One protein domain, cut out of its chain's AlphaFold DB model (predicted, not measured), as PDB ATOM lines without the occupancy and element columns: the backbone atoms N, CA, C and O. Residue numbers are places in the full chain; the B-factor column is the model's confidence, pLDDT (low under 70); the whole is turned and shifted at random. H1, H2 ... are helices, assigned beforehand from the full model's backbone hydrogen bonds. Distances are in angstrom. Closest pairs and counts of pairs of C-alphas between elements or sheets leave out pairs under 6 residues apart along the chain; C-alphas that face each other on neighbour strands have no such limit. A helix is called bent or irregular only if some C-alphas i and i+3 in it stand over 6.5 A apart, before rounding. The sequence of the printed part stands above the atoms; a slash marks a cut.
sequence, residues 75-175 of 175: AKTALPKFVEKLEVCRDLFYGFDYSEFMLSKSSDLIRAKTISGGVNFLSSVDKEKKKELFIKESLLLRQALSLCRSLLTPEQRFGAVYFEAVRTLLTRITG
ATOM      1  N   ALA A  75     309.503 424.933 388.706       60.75
ATOM      2  CA  ALA A  75     308.486 425.978 388.612       60.75
ATOM      3  C   ALA A  75     307.108 425.402 388.255       60.75
ATOM      4  O   ALA A  75     306.115 425.780 388.875       60.75
ATOM      5  N   LYS A  76     307.043 424.443 387.324       67.94
ATOM      6  CA  LYS A  76     305.782 423.791 386.924       67.94
ATOM      7  C   LYS A  76     305.230 422.829 387.969       67.94
ATOM      8  O   LYS A  76     304.021 422.645 388.034       67.94
ATOM      9  N   THR A  77     306.089 422.246 388.804       74.31
ATOM     10  CA  THR A  77     305.661 421.243 389.792       74.31
ATOM     11  C   THR A  77     305.478 421.822 391.197       74.31
ATOM     12  O   THR A  77     304.557 421.432 391.913       74.31
ATOM     13  N   ALA A  78     306.343 422.746 391.626       80.88
ATOM     14  CA  ALA A  78     306.329 423.277 392.989       80.88
ATOM     15  C   ALA A  78     305.336 424.428 393.173       80.88
ATOM     16  O   ALA A  78     304.750 424.527 394.248       80.88
ATOM     17  N   LEU A  79     305.114 425.269 392.153       86.94
ATOM     18  CA  LEU A  79     304.173 426.387 392.265       86.94
ATOM     19  C   LEU A  79     302.718 425.915 392.460       86.94
ATOM     20  O   LEU A  79     302.089 426.402 393.398       86.94
ATOM     21  N   PRO A  80     302.182 424.943 391.688       90.75
ATOM     22  CA  PRO A  80     300.828 424.438 391.930       90.75
ATOM     23  C   PRO A  80     300.684 423.816 393.320       90.75
ATOM     24  O   PRO A  80     299.725 424.106 394.027       90.75
ATOM     25  N   LYS A  81     301.691 423.043 393.756       90.12
ATOM     26  CA  LYS A  81     301.732 422.483 395.113       90.12
ATOM     27  C   LYS A  81     301.752 423.577 396.175       90.12
ATOM     28  O   LYS A  81     301.067 423.453 397.180       90.12
ATOM     29  N   PHE A  82     302.519 424.649 395.982       94.06
ATOM     30  CA  PHE A  82     302.530 425.771 396.916       94.06
ATOM     31  C   PHE A  82     301.140 426.402 397.042       94.06
ATOM     32  O   PHE A  82     300.685 426.623 398.160       94.06
ATOM     33  N   VAL A  83     300.471 426.670 395.916       93.94
ATOM     34  CA  VAL A  83     299.131 427.279 395.901       93.94
ATOM     35  C   VAL A  83     298.119 426.374 396.599       93.94
ATOM     36  O   VAL A  83     297.453 426.834 397.520       93.94
ATOM     37  N   GLU A  84     298.089 425.086 396.251       95.12
ATOM     38  CA  GLU A  84     297.228 424.084 396.893       95.12
ATOM     39  C   GLU A  84     297.432 424.069 398.416       95.12
ATOM     40  O   GLU A  84     296.483 424.188 399.188       95.12
ATOM     41  N   LYS A  85     298.686 423.980 398.877       95.75
ATOM     42  CA  LYS A  85     298.990 423.933 400.316       95.75
ATOM     43  C   LYS A  85     298.676 425.245 401.024       95.75
ATOM     44  O   LYS A  85     298.278 425.225 402.187       95.75
ATOM     45  N   LEU A  86     298.826 426.379 400.341       95.75
ATOM     46  CA  LEU A  86     298.460 427.680 400.889       95.75
ATOM     47  C   LEU A  86     296.944 427.778 401.089       95.75
ATOM     48  O   LEU A  86     296.515 428.265 402.132       95.75
ATOM     49  N   GLU A  87     296.148 427.309 400.128       95.81
ATOM     50  CA  GLU A  87     294.684 427.269 400.222       95.81
ATOM     51  C   GLU A  87     294.222 426.356 401.356       95.81
ATOM     52  O   GLU A  87     293.476 426.806 402.222       95.81
ATOM     53  N   VAL A  88     294.773 425.145 401.465       95.75
ATOM     54  CA  VAL A  88     294.452 424.236 402.578       95.75
ATOM     55  C   VAL A  88     294.756 424.877 403.938       95.75
ATOM     56  O   VAL A  88     293.950 424.788 404.866       95.75
ATOM     57  N   CYS A  89     295.895 425.564 404.087       95.00
ATOM     58  CA  CYS A  89     296.200 426.283 405.326       95.00
ATOM     59  C   CYS A  89     295.210 427.425 405.610       95.00
ATOM     60  O   CYS A  89     294.850 427.626 406.770       95.00
ATOM     61  N   ARG A  90     294.749 428.149 404.582       94.88
ATOM     62  CA  ARG A  90     293.722 429.194 404.721       94.88
ATOM     63  C   ARG A  90     292.383 428.611 405.163       94.88
ATOM     64  O   ARG A  90     291.779 429.145 406.087       94.88
ATOM     65  N   ASP A  91     291.974 427.488 404.582       94.19
ATOM     66  CA  ASP A  91     290.722 426.806 404.921       94.19
ATOM     67  C   ASP A  91     290.722 426.292 406.365       94.19
ATOM     68  O   ASP A  91     289.731 426.410 407.090       94.19
ATOM     69  N   LEU A  92     291.862 425.778 406.841       92.88
ATOM     70  CA  LEU A  92     292.022 425.371 408.242       92.88
ATOM     71  C   LEU A  92     291.910 426.548 409.220       92.88
ATOM     72  O   LEU A  92     291.537 426.346 410.379       92.88
ATOM     73  N   PHE A  93     292.191 427.759 408.743       92.81
ATOM     74  CA  PHE A  93     292.062 429.025 409.459       92.81
ATOM     75  C   PHE A  93     290.732 429.747 409.207       92.81
ATOM     76  O   PHE A  93     290.562 430.880 409.657       92.81
ATOM     77  N   TYR A  94     289.767 429.110 408.536       90.94
ATOM     78  CA  TYR A  94     288.462 429.715 408.290       90.94
ATOM     79  C   TYR A  94     287.805 430.195 409.596       90.94
ATOM     80  O   TYR A  94     287.644 429.428 410.551       90.94
ATOM     81  N   GLY A  95     287.422 431.474 409.630       88.31
ATOM     82  CA  GLY A  95     286.850 432.133 410.808       88.31
ATOM     83  C   GLY A  95     287.868 432.779 411.756       88.31
ATOM     84  O   GLY A  95     287.457 433.338 412.769       88.31
ATOM     85  N   PHE A  96     289.169 432.737 411.447       92.31
ATOM     86  CA  PHE A  96     290.198 433.501 412.153       92.31
ATOM     87  C   PHE A  96     290.782 434.586 411.244       92.31
ATOM     88  O   PHE A  96     291.336 434.287 410.187       92.31
ATOM     89  N   ASP A  97     290.689 435.844 411.672       91.06
ATOM     90  CA  ASP A  97     291.286 436.957 410.940       91.06
ATOM     91  C   ASP A  97     292.760 437.142 411.329       91.06
ATOM     92  O   ASP A  97     293.092 437.492 412.461       91.06
ATOM     93  N   TYR A  98     293.650 436.907 410.365       92.12
ATOM     94  CA  TYR A  98     295.088 437.150 410.489       92.12
ATOM     95  C   TYR A  98     295.568 438.316 409.610       92.12
ATOM     96  O   TYR A  98     296.774 438.498 409.434       92.12
ATOM     97  N   SER A  99     294.659 439.127 409.057       90.44
ATOM     98  CA  SER A  99     294.985 440.223 408.132       90.44
ATOM     99  C   SER A  99     295.936 441.248 408.748       90.44
ATOM    100  O   SER A  99     296.820 441.761 408.062       90.44
ATOM    101  N   GLU A 100     295.835 441.481 410.060       89.00
ATOM    102  CA  GLU A 100     296.751 442.359 410.797       89.00
ATOM    103  C   GLU A 100     298.218 441.923 410.691       89.00
ATOM    104  O   GLU A 100     299.113 442.767 410.719       89.00
ATOM    105  N   PHE A 101     298.504 440.632 410.509       89.62
ATOM    106  CA  PHE A 101     299.874 440.162 410.306       89.62
ATOM    107  C   PHE A 101     300.458 440.624 408.961       89.62
ATOM    108  O   PHE A 101     301.661 440.877 408.855       89.62
ATOM    109  N   MET A 102     299.602 440.757 407.946       86.19
ATOM    110  CA  MET A 102     299.979 441.042 406.558       86.19
ATOM    111  C   MET A 102     300.262 442.522 406.300       86.19
ATOM    112  O   MET A 102     300.926 442.867 405.321       86.19
ATOM    113  N   LEU A 103     299.759 443.412 407.157       87.38
ATOM    114  CA  LEU A 103     299.920 444.847 406.972       87.38
ATOM    115  C   LEU A 103     301.381 445.266 407.208       87.38
ATOM    116  O   LEU A 103     302.036 444.900 408.189       87.38
ATOM    117  N   SER A 104     301.894 446.102 406.305       76.31
ATOM    118  CA  SER A 104     303.264 446.625 406.368       76.31
ATOM    119  C   SER A 104     303.506 447.543 407.570       76.31
ATOM    120  O   SER A 104     304.638 447.652 408.031       76.31
ATOM    121  N   LYS A 105     302.446 448.177 408.091       81.56
ATOM    122  CA  LYS A 105     302.488 449.106 409.233       81.56
ATOM    123  C   LYS A 105     302.278 448.435 410.596       81.56
ATOM    124  O   LYS A 105     302.275 449.132 411.608       81.56
ATOM    125  N   SER A 106     302.077 447.120 410.645       82.75
ATOM    126  CA  SER A 106     301.831 446.424 411.910       82.75
ATOM    127  C   SER A 106     303.069 446.414 412.794       82.75
ATOM    128  O   SER A 106     304.151 446.024 412.358       82.75
ATOM    129  N   SER A 107     302.886 446.804 414.056       90.44
ATOM    130  CA  SER A 107     303.906 446.672 415.097       90.44
ATOM    131  C   SER A 107     304.224 445.197 415.363       90.44
ATOM    132  O   SER A 107     303.349 444.332 415.258       90.44
ATOM    133  N   ASP A 108     305.455 444.916 415.788       90.25
ATOM    134  CA  ASP A 108     305.892 443.576 416.194       90.25
ATOM    135  C   ASP A 108     305.001 442.974 417.289       90.25
ATOM    136  O   ASP A 108     304.721 441.775 417.278       90.25
ATOM    137  N   LEU A 109     304.470 443.812 418.187       90.56
ATOM    138  CA  LEU A 109     303.526 443.388 419.222       90.56
ATOM    139  C   LEU A 109     302.220 442.858 418.618       90.56
ATOM    140  O   LEU A 109     301.701 441.843 419.081       90.56
ATOM    141  N   ILE A 110     301.695 443.527 417.587       91.56
ATOM    142  CA  ILE A 110     300.469 443.103 416.898       91.56
ATOM    143  C   ILE A 110     300.729 441.766 416.212       91.56
ATOM    144  O   ILE A 110     300.000 440.811 416.451       91.56
ATOM    145  N   ARG A 111     301.836 441.648 415.469       91.81
ATOM    146  CA  ARG A 111     302.217 440.396 414.798       91.81
ATOM    147  C   ARG A 111     302.352 439.231 415.774       91.81
ATOM    148  O   ARG A 111     301.825 438.155 415.505       91.81
ATOM    149  N   ALA A 112     303.015 439.446 416.911       92.81
ATOM    150  CA  ALA A 112     303.143 438.434 417.954       92.81
ATOM    151  C   ALA A 112     301.767 438.009 418.494       92.81
ATOM    152  O   ALA A 112     301.491 436.813 418.580       92.81
ATOM    153  N   LYS A 113     300.872 438.966 418.774       93.44
ATOM    154  CA  LYS A 113     299.496 438.677 419.208       93.44
ATOM    155  C   LYS A 113     298.697 437.910 418.155       93.44
ATOM    156  O   LYS A 113     298.030 436.946 418.516       93.44
ATOM    157  N   THR A 114     298.780 438.279 416.877       94.50
ATOM    158  CA  THR A 114     298.082 437.576 415.786       94.50
ATOM    159  C   THR A 114     298.579 436.135 415.638       94.50
ATOM    160  O   THR A 114     297.782 435.222 415.417       94.50
ATOM    161  N   ILE A 115     299.889 435.902 415.793       94.50
ATOM    162  CA  ILE A 115     300.461 434.550 415.792       94.50
ATOM    163  C   ILE A 115     299.932 433.751 416.990       94.50
ATOM    164  O   ILE A 115     299.407 432.655 416.802       94.50
ATOM    165  N   SER A 116     300.027 434.289 418.211       93.00
ATOM    166  CA  SER A 116     299.517 433.617 419.415       93.00
ATOM    167  C   SER A 116     298.012 433.345 419.332       93.00
ATOM    168  O   SER A 116     297.559 432.275 419.730       93.00
ATOM    169  N   GLY A 117     297.240 434.272 418.760       93.62
ATOM    170  CA  GLY A 117     295.817 434.087 418.486       93.62
ATOM    171  C   GLY A 117     295.559 432.907 417.550       93.62
ATOM    172  O   GLY A 117     294.703 432.076 417.846       93.62
ATOM    173  N   GLY A 118     296.349 432.772 416.482       93.44
ATOM    174  CA  GLY A 118     296.261 431.638 415.561       93.44
ATOM    175  C   GLY A 118     296.615 430.298 416.210       93.44
ATOM    176  O   GLY A 118     295.940 429.295 415.983       93.44
ATOM    177  N   VAL A 119     297.635 430.280 417.075       93.19
ATOM    178  CA  VAL A 119     298.003 429.093 417.868       93.19
ATOM    179  C   VAL A 119     296.844 428.678 418.775       93.19
ATOM    180  O   VAL A 119     296.454 427.509 418.778       93.19
ATOM    181  N   ASN A 120     296.245 429.630 419.492       91.62
ATOM    182  CA  ASN A 120     295.101 429.372 420.367       91.62
ATOM    183  C   ASN A 120     293.879 428.888 419.577       91.62
ATOM    184  O   ASN A 120     293.204 427.952 420.003       91.62
ATOM    185  N   PHE A 121     293.629 429.467 418.400       91.75
ATOM    186  CA  PHE A 121     292.530 429.074 417.522       91.75
ATOM    187  C   PHE A 121     292.605 427.602 417.097       91.75
ATOM    188  O   PHE A 121     291.562 426.955 416.974       91.75
ATOM    189  N   LEU A 122     293.813 427.072 416.873       90.25
ATOM    190  CA  LEU A 122     294.038 425.666 416.522       90.25
ATOM    191  C   LEU A 122     294.199 424.738 417.733       90.25
ATOM    192  O   LEU A 122     294.030 423.533 417.581       90.25
ATOM    193  N   SER A 123     294.497 425.274 418.919       84.62
ATOM    194  CA  SER A 123     294.730 424.488 420.143       84.62
ATOM    195  C   SER A 123     293.462 424.189 420.953       84.62
ATOM    196  O   SER A 123     293.544 423.574 422.011       84.62
ATOM    197  N   SER A 124     292.282 424.616 420.491       80.31
ATOM    198  CA  SER A 124     291.005 424.269 421.129       80.31
ATOM    199  C   SER A 124     290.765 422.752 421.116       80.31
ATOM    200  O   SER A 124     290.999 422.115 420.088       80.31
ATOM    201  N   VAL A 125     290.226 422.206 422.213       64.50
ATOM    202  CA  VAL A 125     290.052 420.757 422.469       64.50
ATOM    203  C   VAL A 125     289.327 420.020 421.329       64.50
ATOM    204  O   VAL A 125     289.683 418.897 420.988       64.50
ATOM    205  N   ASP A 126     288.386 420.677 420.648       73.44
ATOM    206  CA  ASP A 126     287.602 420.086 419.551       73.44
ATOM    207  C   ASP A 126     288.348 419.997 418.203       73.44
ATOM    208  O   ASP A 126     287.808 419.498 417.212       73.44
ATOM    209  N   LYS A 127     289.584 420.511 418.119       78.81
ATOM    210  CA  LYS A 127     290.322 420.687 416.856       78.81
ATOM    211  C   LYS A 127     291.605 419.868 416.745       78.81
ATOM    212  O   LYS A 127     292.366 420.109 415.811       78.81
ATOM    213  N   GLU A 128     291.830 418.862 417.588       83.31
ATOM    214  CA  GLU A 128     293.090 418.093 417.574       83.31
ATOM    215  C   GLU A 128     293.423 417.517 416.180       83.31
ATOM    216  O   GLU A 128     294.517 417.722 415.660       83.31
ATOM    217  N   LYS A 129     292.432 416.946 415.477       86.19
ATOM    218  CA  LYS A 129     292.608 416.477 414.086       86.19
ATOM    219  C   LYS A 129     292.962 417.600 413.102       86.19
ATOM    220  O   LYS A 129     293.756 417.397 412.188       86.19
ATOM    221  N   LYS A 130     292.370 418.791 413.264       89.31
ATOM    222  CA  LYS A 130     292.670 419.960 412.412       89.31
ATOM    223  C   LYS A 130     294.075 420.487 412.678       89.31
ATOM    224  O   LYS A 130     294.746 420.911 411.746       89.31
ATOM    225  N   LYS A 131     294.517 420.450 413.932       90.62
ATOM    226  CA  LYS A 131     295.859 420.844 414.359       90.62
ATOM    227  C   LYS A 131     296.926 419.915 413.785       90.62
ATOM    228  O   LYS A 131     297.878 420.411 413.187       90.62
ATOM    229  N   GLU A 132     296.747 418.598 413.878       90.50
ATOM    230  CA  GLU A 132     297.651 417.625 413.243       90.50
ATOM    231  C   GLU A 132     297.729 417.832 411.724       90.50
ATOM    232  O   GLU A 132     298.822 417.908 411.150       90.50
ATOM    233  N   LEU A 133     296.570 417.997 411.077       92.44
ATOM    234  CA  LEU A 133     296.495 418.277 409.645       92.44
ATOM    235  C   LEU A 133     297.204 419.591 409.294       92.44
ATOM    236  O   LEU A 133     298.007 419.622 408.365       92.44
ATOM    237  N   PHE A 134     296.989 420.658 410.067       95.19
ATOM    238  CA  PHE A 134     297.665 421.936 409.864       95.19
ATOM    239  C   PHE A 134     299.184 421.807 409.977       95.19
ATOM    240  O   PHE A 134     299.901 422.328 409.123       95.19
ATOM    241  N   ILE A 135     299.697 421.106 410.993       93.19
ATOM    242  CA  ILE A 135     301.142 420.906 411.175       93.19
ATOM    243  C   ILE A 135     301.744 420.214 409.947       93.19
ATOM    244  O   ILE A 135     302.793 420.633 409.452       93.19
ATOM    245  N   LYS A 136     301.060 419.197 409.414       93.44
ATOM    246  CA  LYS A 136     301.488 418.487 408.205       93.44
ATOM    247  C   LYS A 136     301.454 419.383 406.964       93.44
ATOM    248  O   LYS A 136     302.461 419.501 406.266       93.44
ATOM    249  N   GLU A 137     300.330 420.034 406.686       95.19
ATOM    250  CA  GLU A 137     300.148 420.829 405.463       95.19
ATOM    251  C   GLU A 137     301.032 422.086 405.462       95.19
ATOM    252  O   GLU A 137     301.656 422.405 404.451       95.19
ATOM    253  N   SER A 138     301.214 422.739 406.614       94.81
ATOM    254  CA  SER A 138     302.128 423.885 406.754       94.81
ATOM    255  C   SER A 138     303.611 423.493 406.645       94.81
ATOM    256  O   SER A 138     304.451 424.322 406.280       94.81
ATOM    257  N   LEU A 139     303.981 422.237 406.928       93.31
ATOM    258  CA  LEU A 139     305.313 421.708 406.612       93.31
ATOM    259  C   LEU A 139     305.525 421.576 405.104       93.31
ATOM    260  O   LEU A 139     306.552 422.035 404.597       93.31
ATOM    261  N   LEU A 140     304.549 421.005 404.398       92.69
ATOM    262  CA  LEU A 140     304.581 420.883 402.941       92.69
ATOM    263  C   LEU A 140     304.584 422.260 402.263       92.69
ATOM    264  O   LEU A 140     305.344 422.473 401.320       92.69
ATOM    265  N   LEU A 141     303.821 423.222 402.793       95.19
ATOM    266  CA  LEU A 141     303.824 424.611 402.331       95.19
ATOM    267  C   LEU A 141     305.224 425.236 402.418       95.19
ATOM    268  O   LEU A 141     305.695 425.822 401.446       95.19
ATOM    269  N   ARG A 142     305.923 425.070 403.551       93.88
ATOM    270  CA  ARG A 142     307.306 425.555 403.726       93.88
ATOM    271  C   ARG A 142     308.270 424.911 402.726       93.88
ATOM    272  O   ARG A 142     309.128 425.595 402.172       93.88
ATOM    273  N   GLN A 143     308.142 423.605 402.495       89.38
ATOM    274  CA  GLN A 143     308.970 422.890 401.518       89.38
ATOM    275  C   GLN A 143     308.703 423.373 400.088       89.38
ATOM    276  O   GLN A 143     309.638 423.562 399.320       89.38
ATOM    277  N   ALA A 144     307.444 423.625 399.725       90.06
ATOM    278  CA  ALA A 144     307.111 424.187 398.420       90.06
ATOM    279  C   ALA A 144     307.619 425.636 398.283       90.06
ATOM    280  O   ALA A 144     308.162 426.007 397.241       90.06
ATOM    281  N   LEU A 145     307.524 426.436 399.352       90.81
ATOM    282  CA  LEU A 145     308.027 427.809 399.403       90.81
ATOM    283  C   LEU A 145     309.532 427.879 399.119       90.81
ATOM    284  O   LEU A 145     309.953 428.749 398.358       90.81
ATOM    285  N   SER A 146     310.346 426.984 399.689       87.38
ATOM    286  CA  SER A 146     311.801 427.001 399.466       87.38
ATOM    287  C   SER A 146     312.182 426.750 398.003       87.38
ATOM    288  O   SER A 146     313.211 427.247 397.547       87.38
ATOM    289  N   LEU A 147     311.328 426.046 397.255       85.62
ATOM    290  CA  LEU A 147     311.542 425.688 395.854       85.62
ATOM    291  C   LEU A 147     311.066 426.762 394.864       85.62
ATOM    292  O   LEU A 147     311.671 426.916 393.805       85.62
ATOM    293  N   CYS A 148     310.002 427.505 395.184       87.00
ATOM    294  CA  CYS A 148     309.378 428.463 394.257       87.00
ATOM    295  C   CYS A 148     309.363 429.919 394.748       87.00
ATOM    296  O   CYS A 148     308.708 430.761 394.137       87.00
ATOM    297  N   ARG A 149     310.106 430.254 395.816       87.25
ATOM    298  CA  ARG A 149     310.078 431.576 396.474       87.25
ATOM    299  C   ARG A 149     310.141 432.760 395.507       87.25
ATOM    300  O   ARG A 149     309.402 433.726 395.689       87.25
ATOM    301  N   SER A 150     311.012 432.696 394.498       87.12
ATOM    302  CA  SER A 150     311.233 433.763 393.510       87.12
ATOM    303  C   SER A 150     310.005 434.072 392.649       87.12
ATOM    304  O   SER A 150     309.868 435.208 392.211       87.12
ATOM    305  N   LEU A 151     309.099 433.109 392.468       87.88
ATOM    306  CA  LEU A 151     307.911 433.217 391.615       87.88
ATOM    307  C   LEU A 151     306.683 433.781 392.350       87.88
ATOM    308  O   LEU A 151     305.686 434.110 391.718       87.88
ATOM    309  N   LEU A 152     306.737 433.869 393.682       90.00
ATOM    310  CA  LEU A 152     305.582 434.213 394.513       90.00
ATOM    311  C   LEU A 152     305.403 435.718 394.709       90.00
ATOM    312  O   LEU A 152     306.376 436.462 394.864       90.00
ATOM    313  N   THR A 153     304.143 436.132 394.822       92.50
ATOM    314  CA  THR A 153     303.766 437.496 395.220       92.50
ATOM    315  C   THR A 153     304.131 437.774 396.688       92.50
ATOM    316  O   THR A 153     304.240 436.838 397.491       92.50
ATOM    317  N   PRO A 154     304.315 439.048 397.091       90.06
ATOM    318  CA  PRO A 154     304.567 439.399 398.489       90.06
ATOM    319  C   PRO A 154     303.498 438.852 399.444       90.06
ATOM    320  O   PRO A 154     303.840 438.270 400.466       90.06
ATOM    321  N   GLU A 155     302.222 438.956 399.081       90.62
ATOM    322  CA  GLU A 155     301.085 438.492 399.888       90.62
ATOM    323  C   GLU A 155     301.128 436.982 400.148       90.62
ATOM    324  O   GLU A 155     300.966 436.532 401.283       90.62
ATOM    325  N   GLN A 156     301.416 436.186 399.113       93.25
ATOM    326  CA  GLN A 156     301.598 434.738 399.248       93.25
ATOM    327  C   GLN A 156     302.772 434.401 400.171       93.25
ATOM    328  O   GLN A 156     302.665 433.497 401.002       93.25
ATOM    329  N   ARG A 157     303.883 435.141 400.059       92.12
ATOM    330  CA  ARG A 157     305.053 434.959 400.928       92.12
ATOM    331  C   ARG A 157     304.717 435.285 402.382       92.12
ATOM    332  O   ARG A 157     305.032 434.480 403.252       92.12
ATOM    333  N   PHE A 158     304.063 436.416 402.651       91.56
ATOM    334  CA  PHE A 158     303.671 436.795 404.013       91.56
ATOM    335  C   PHE A 158     302.686 435.794 404.627       91.56
ATOM    336  O   PHE A 158     302.845 435.430 405.790       91.56
ATOM    337  N   GLY A 159     301.742 435.269 403.842       92.56
ATOM    338  CA  GLY A 159     300.815 434.236 404.309       92.56
ATOM    339  C   GLY A 159     301.510 432.931 404.666       92.56
ATOM    340  O   GLY A 159     301.266 432.371 405.731       92.56
ATOM    341  N   ALA A 160     302.438 432.476 403.823       94.94
ATOM    342  CA  ALA A 160     303.225 431.289 404.130       94.94
ATOM    343  C   ALA A 160     304.090 431.475 405.392       94.94
ATOM    344  O   ALA A 160     304.161 430.566 406.218       94.94
ATOM    345  N   VAL A 161     304.682 432.661 405.580       93.75
ATOM    346  CA  VAL A 161     305.462 433.000 406.784       93.75
ATOM    347  C   VAL A 161     304.585 433.011 408.039       93.75
ATOM    348  O   VAL A 161     305.009 432.500 409.075       93.75
ATOM    349  N   TYR A 162     303.361 433.543 407.962       95.69
ATOM    350  CA  TYR A 162     302.410 433.495 409.074       95.69
ATOM    351  C   TYR A 162     302.145 432.051 409.520       95.69
ATOM    352  O   TYR A 162     302.333 431.709 410.689       95.69
ATOM    353  N   PHE A 163     301.767 431.178 408.581       96.50
ATOM    354  CA  PHE A 163     301.465 429.783 408.892       96.50
ATOM    355  C   PHE A 163     302.692 429.015 409.396       96.50
ATOM    356  O   PHE A 163     302.572 428.187 410.297       96.50
ATOM    357  N   GLU A 164     303.885 429.316 408.880       95.31
ATOM    358  CA  GLU A 164     305.136 428.758 409.394       95.31
ATOM    359  C   GLU A 164     305.412 429.183 410.847       95.31
ATOM    360  O   GLU A 164     305.812 428.345 411.666       95.31
ATOM    361  N   ALA A 165     305.161 430.448 411.195       95.31
ATOM    362  CA  ALA A 165     305.325 430.951 412.557       95.31
ATOM    363  C   ALA A 165     304.368 430.253 413.537       95.31
ATOM    364  O   ALA A 165     304.805 429.763 414.583       95.31
ATOM    365  N   VAL A 166     303.086 430.130 413.169       95.56
ATOM    366  CA  VAL A 166     302.090 429.389 413.962       95.56
ATOM    367  C   VAL A 166     302.506 427.924 414.113       95.56
ATOM    368  O   VAL A 166     302.520 427.416 415.234       95.56
ATOM    369  N   ARG A 167     302.886 427.241 413.018       94.94
ATOM    370  CA  ARG A 167     303.327 425.836 413.063       94.94
ATOM    371  C   ARG A 167     304.471 425.657 414.046       94.94
ATOM    372  O   ARG A 167     304.428 424.749 414.867       94.94
ATOM    373  N   THR A 168     305.477 426.524 413.964       94.19
ATOM    374  CA  THR A 168     306.675 426.448 414.804       94.19
ATOM    375  C   THR A 168     306.313 426.496 416.284       94.19
ATOM    376  O   THR A 168     306.791 425.669 417.059       94.19
ATOM    377  N   LEU A 169     305.429 427.415 416.680       92.81
ATOM    378  CA  LEU A 169     304.960 427.499 418.062       92.81
ATOM    379  C   LEU A 169     304.114 426.289 418.461       92.81
ATOM    380  O   LEU A 169     304.386 425.707 419.506       92.81
ATOM    381  N   LEU A 170     303.163 425.864 417.624       90.94
ATOM    382  CA  LEU A 170     302.351 424.671 417.888       90.94
ATOM    383  C   LEU A 170     303.229 423.447 418.147       90.94
ATOM    384  O   LEU A 170     303.082 422.808 419.181       90.94
ATOM    385  N   THR A 171     304.198 423.181 417.265       89.50
ATOM    386  CA  THR A 171     305.099 422.027 417.397       89.50
ATOM    387  C   THR A 171     305.968 422.072 418.650       89.50
ATOM    388  O   THR A 171     306.324 421.019 419.161       89.50
ATOM    389  N   ARG A 172     306.300 423.265 419.159       87.12
ATOM    390  CA  ARG A 172     307.090 423.428 420.391       87.12
ATOM    391  C   ARG A 172     306.261 423.281 421.662       87.12
ATOM    392  O   ARG A 172     306.826 422.974 422.699       87.12
ATOM    393  N   ILE A 173     304.960 423.555 421.596       79.06
ATOM    394  CA  ILE A 173     304.053 423.425 422.743       79.06
ATOM    395  C   ILE A 173     303.602 421.967 422.907       79.06
ATOM    396  O   ILE A 173     303.352 421.525 424.023       79.06
ATOM    397  N   THR A 174     303.486 421.220 421.806       67.94
ATOM    398  CA  THR A 174     303.060 419.810 421.813       67.94
ATOM    399  C   THR A 174     304.188 418.786 421.831       67.94
ATOM    400  O   THR A 174     303.902 417.607 422.022       67.94
ATOM    401  N   GLY A 175     305.409 419.208 421.499       52.38
ATOM    402  CA  GLY A 175     306.585 418.347 421.365       52.38
ATOM    403  C   GLY A 175     307.358 418.164 422.659       52.38
ATOM    404  O   GLY A 175     307.219 419.020 423.558       52.38
TER     405      GLY A 175
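This is residues 75 to 175 of the 175 residues of the protein "Type I restriction enzyme EcoR124II R protein" of Streptococcus sanguinis (UniProt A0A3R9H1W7). The longest helix, H4, is kinked and lies side by side with H1, which runs opposite ways to it; H5 folds back from the end of H4 and runs through the middle, between this pair and a smaller part made of H3 and the short H2. H3 crosses H5 steeply, and residues 104 to 109, from the H2 to H3 link into H3, stick out. The printed part has 101 residues with five named helices, H1 to H5 in chain order, and no named strand; the class is all helix, with mostly crossed packing. It is compact, with a radius of gyration of the C-alphas of 13.3 A, and rounded, spanning 39 by 33 by 24 A.

Start at H4, residues 125 to 151, which has a kink of 52 degrees near residue 145. It is irregular, with C-alphas 147 and 150 at 8.4 A, and its line is a rough one. H1, residues 75 to 92, touches it at a shallow tilt of 27 degrees, opposite ways; the closest C-alphas, of Phe 82 and Ala 144, are 5.1 A apart. H5, residues 154 to 174, is the hub, touching four helices. It forms a helical hairpin with H4 at a steep tilt of 43 degrees, closest at the C-alphas of Ile 135 and Arg 167, 5.7 A. With residues 156 to 163 alone it touches residues 86 to 89 of H1, closest at the C-alphas of Leu 86 and Ala 160, 6.8 A. H3, residues 108 to 122, touches H5 with residues 115 to 119 alone, at a steep tilt of 61 degrees, the same way; the C-alphas of Val 119 and Val 166 are closest, 5.7 A. H3 and H4 only just touch, and only at the corner, with 3 pairs of C-alphas within 8 A, closest at Leu 122 and Lys 131, 5.6 A. H2, residues 99 to 102, touches H3, closest at the C-alphas of Phe 101 and Arg 111, 5.1 A, and touches H5, closest at those of Met 102 and Phe 158, 6.2 A. H1 and H3 are apart. In H3 and H5 every O i to N i+4 pair is within hydrogen-bond range, against 12 of 14 in H1 and 18 of 23 in H4; H2 is too short for such a pair.

Find C-alpha 125 at (290.052, 420.757, 422.469); from there H4 runs 37.8 A to C-alpha 151. Look for C-alpha 75 at (308.486, 425.978, 388.612), where H1 begins its 25.6 A. H2 measures 5.3 A and H3 21.5 A. H5 runs 30.5 A to C-alpha 174 at (303.060, 419.810, 421.813).

The two C-alphas farthest apart, of Lys 76 and Val 125, are 39.0 A apart. The printed part has no cut, and Gly 175 is the chain's last residue. The links H2 to H3, H3 to H4 and H4 to H5 are tight, and H1 to H2 is short. Look in the B-factor column for pLDDT under 70 at residues 75 to 76, 125 and 174 to 175; the mean of the printed part is 89.2.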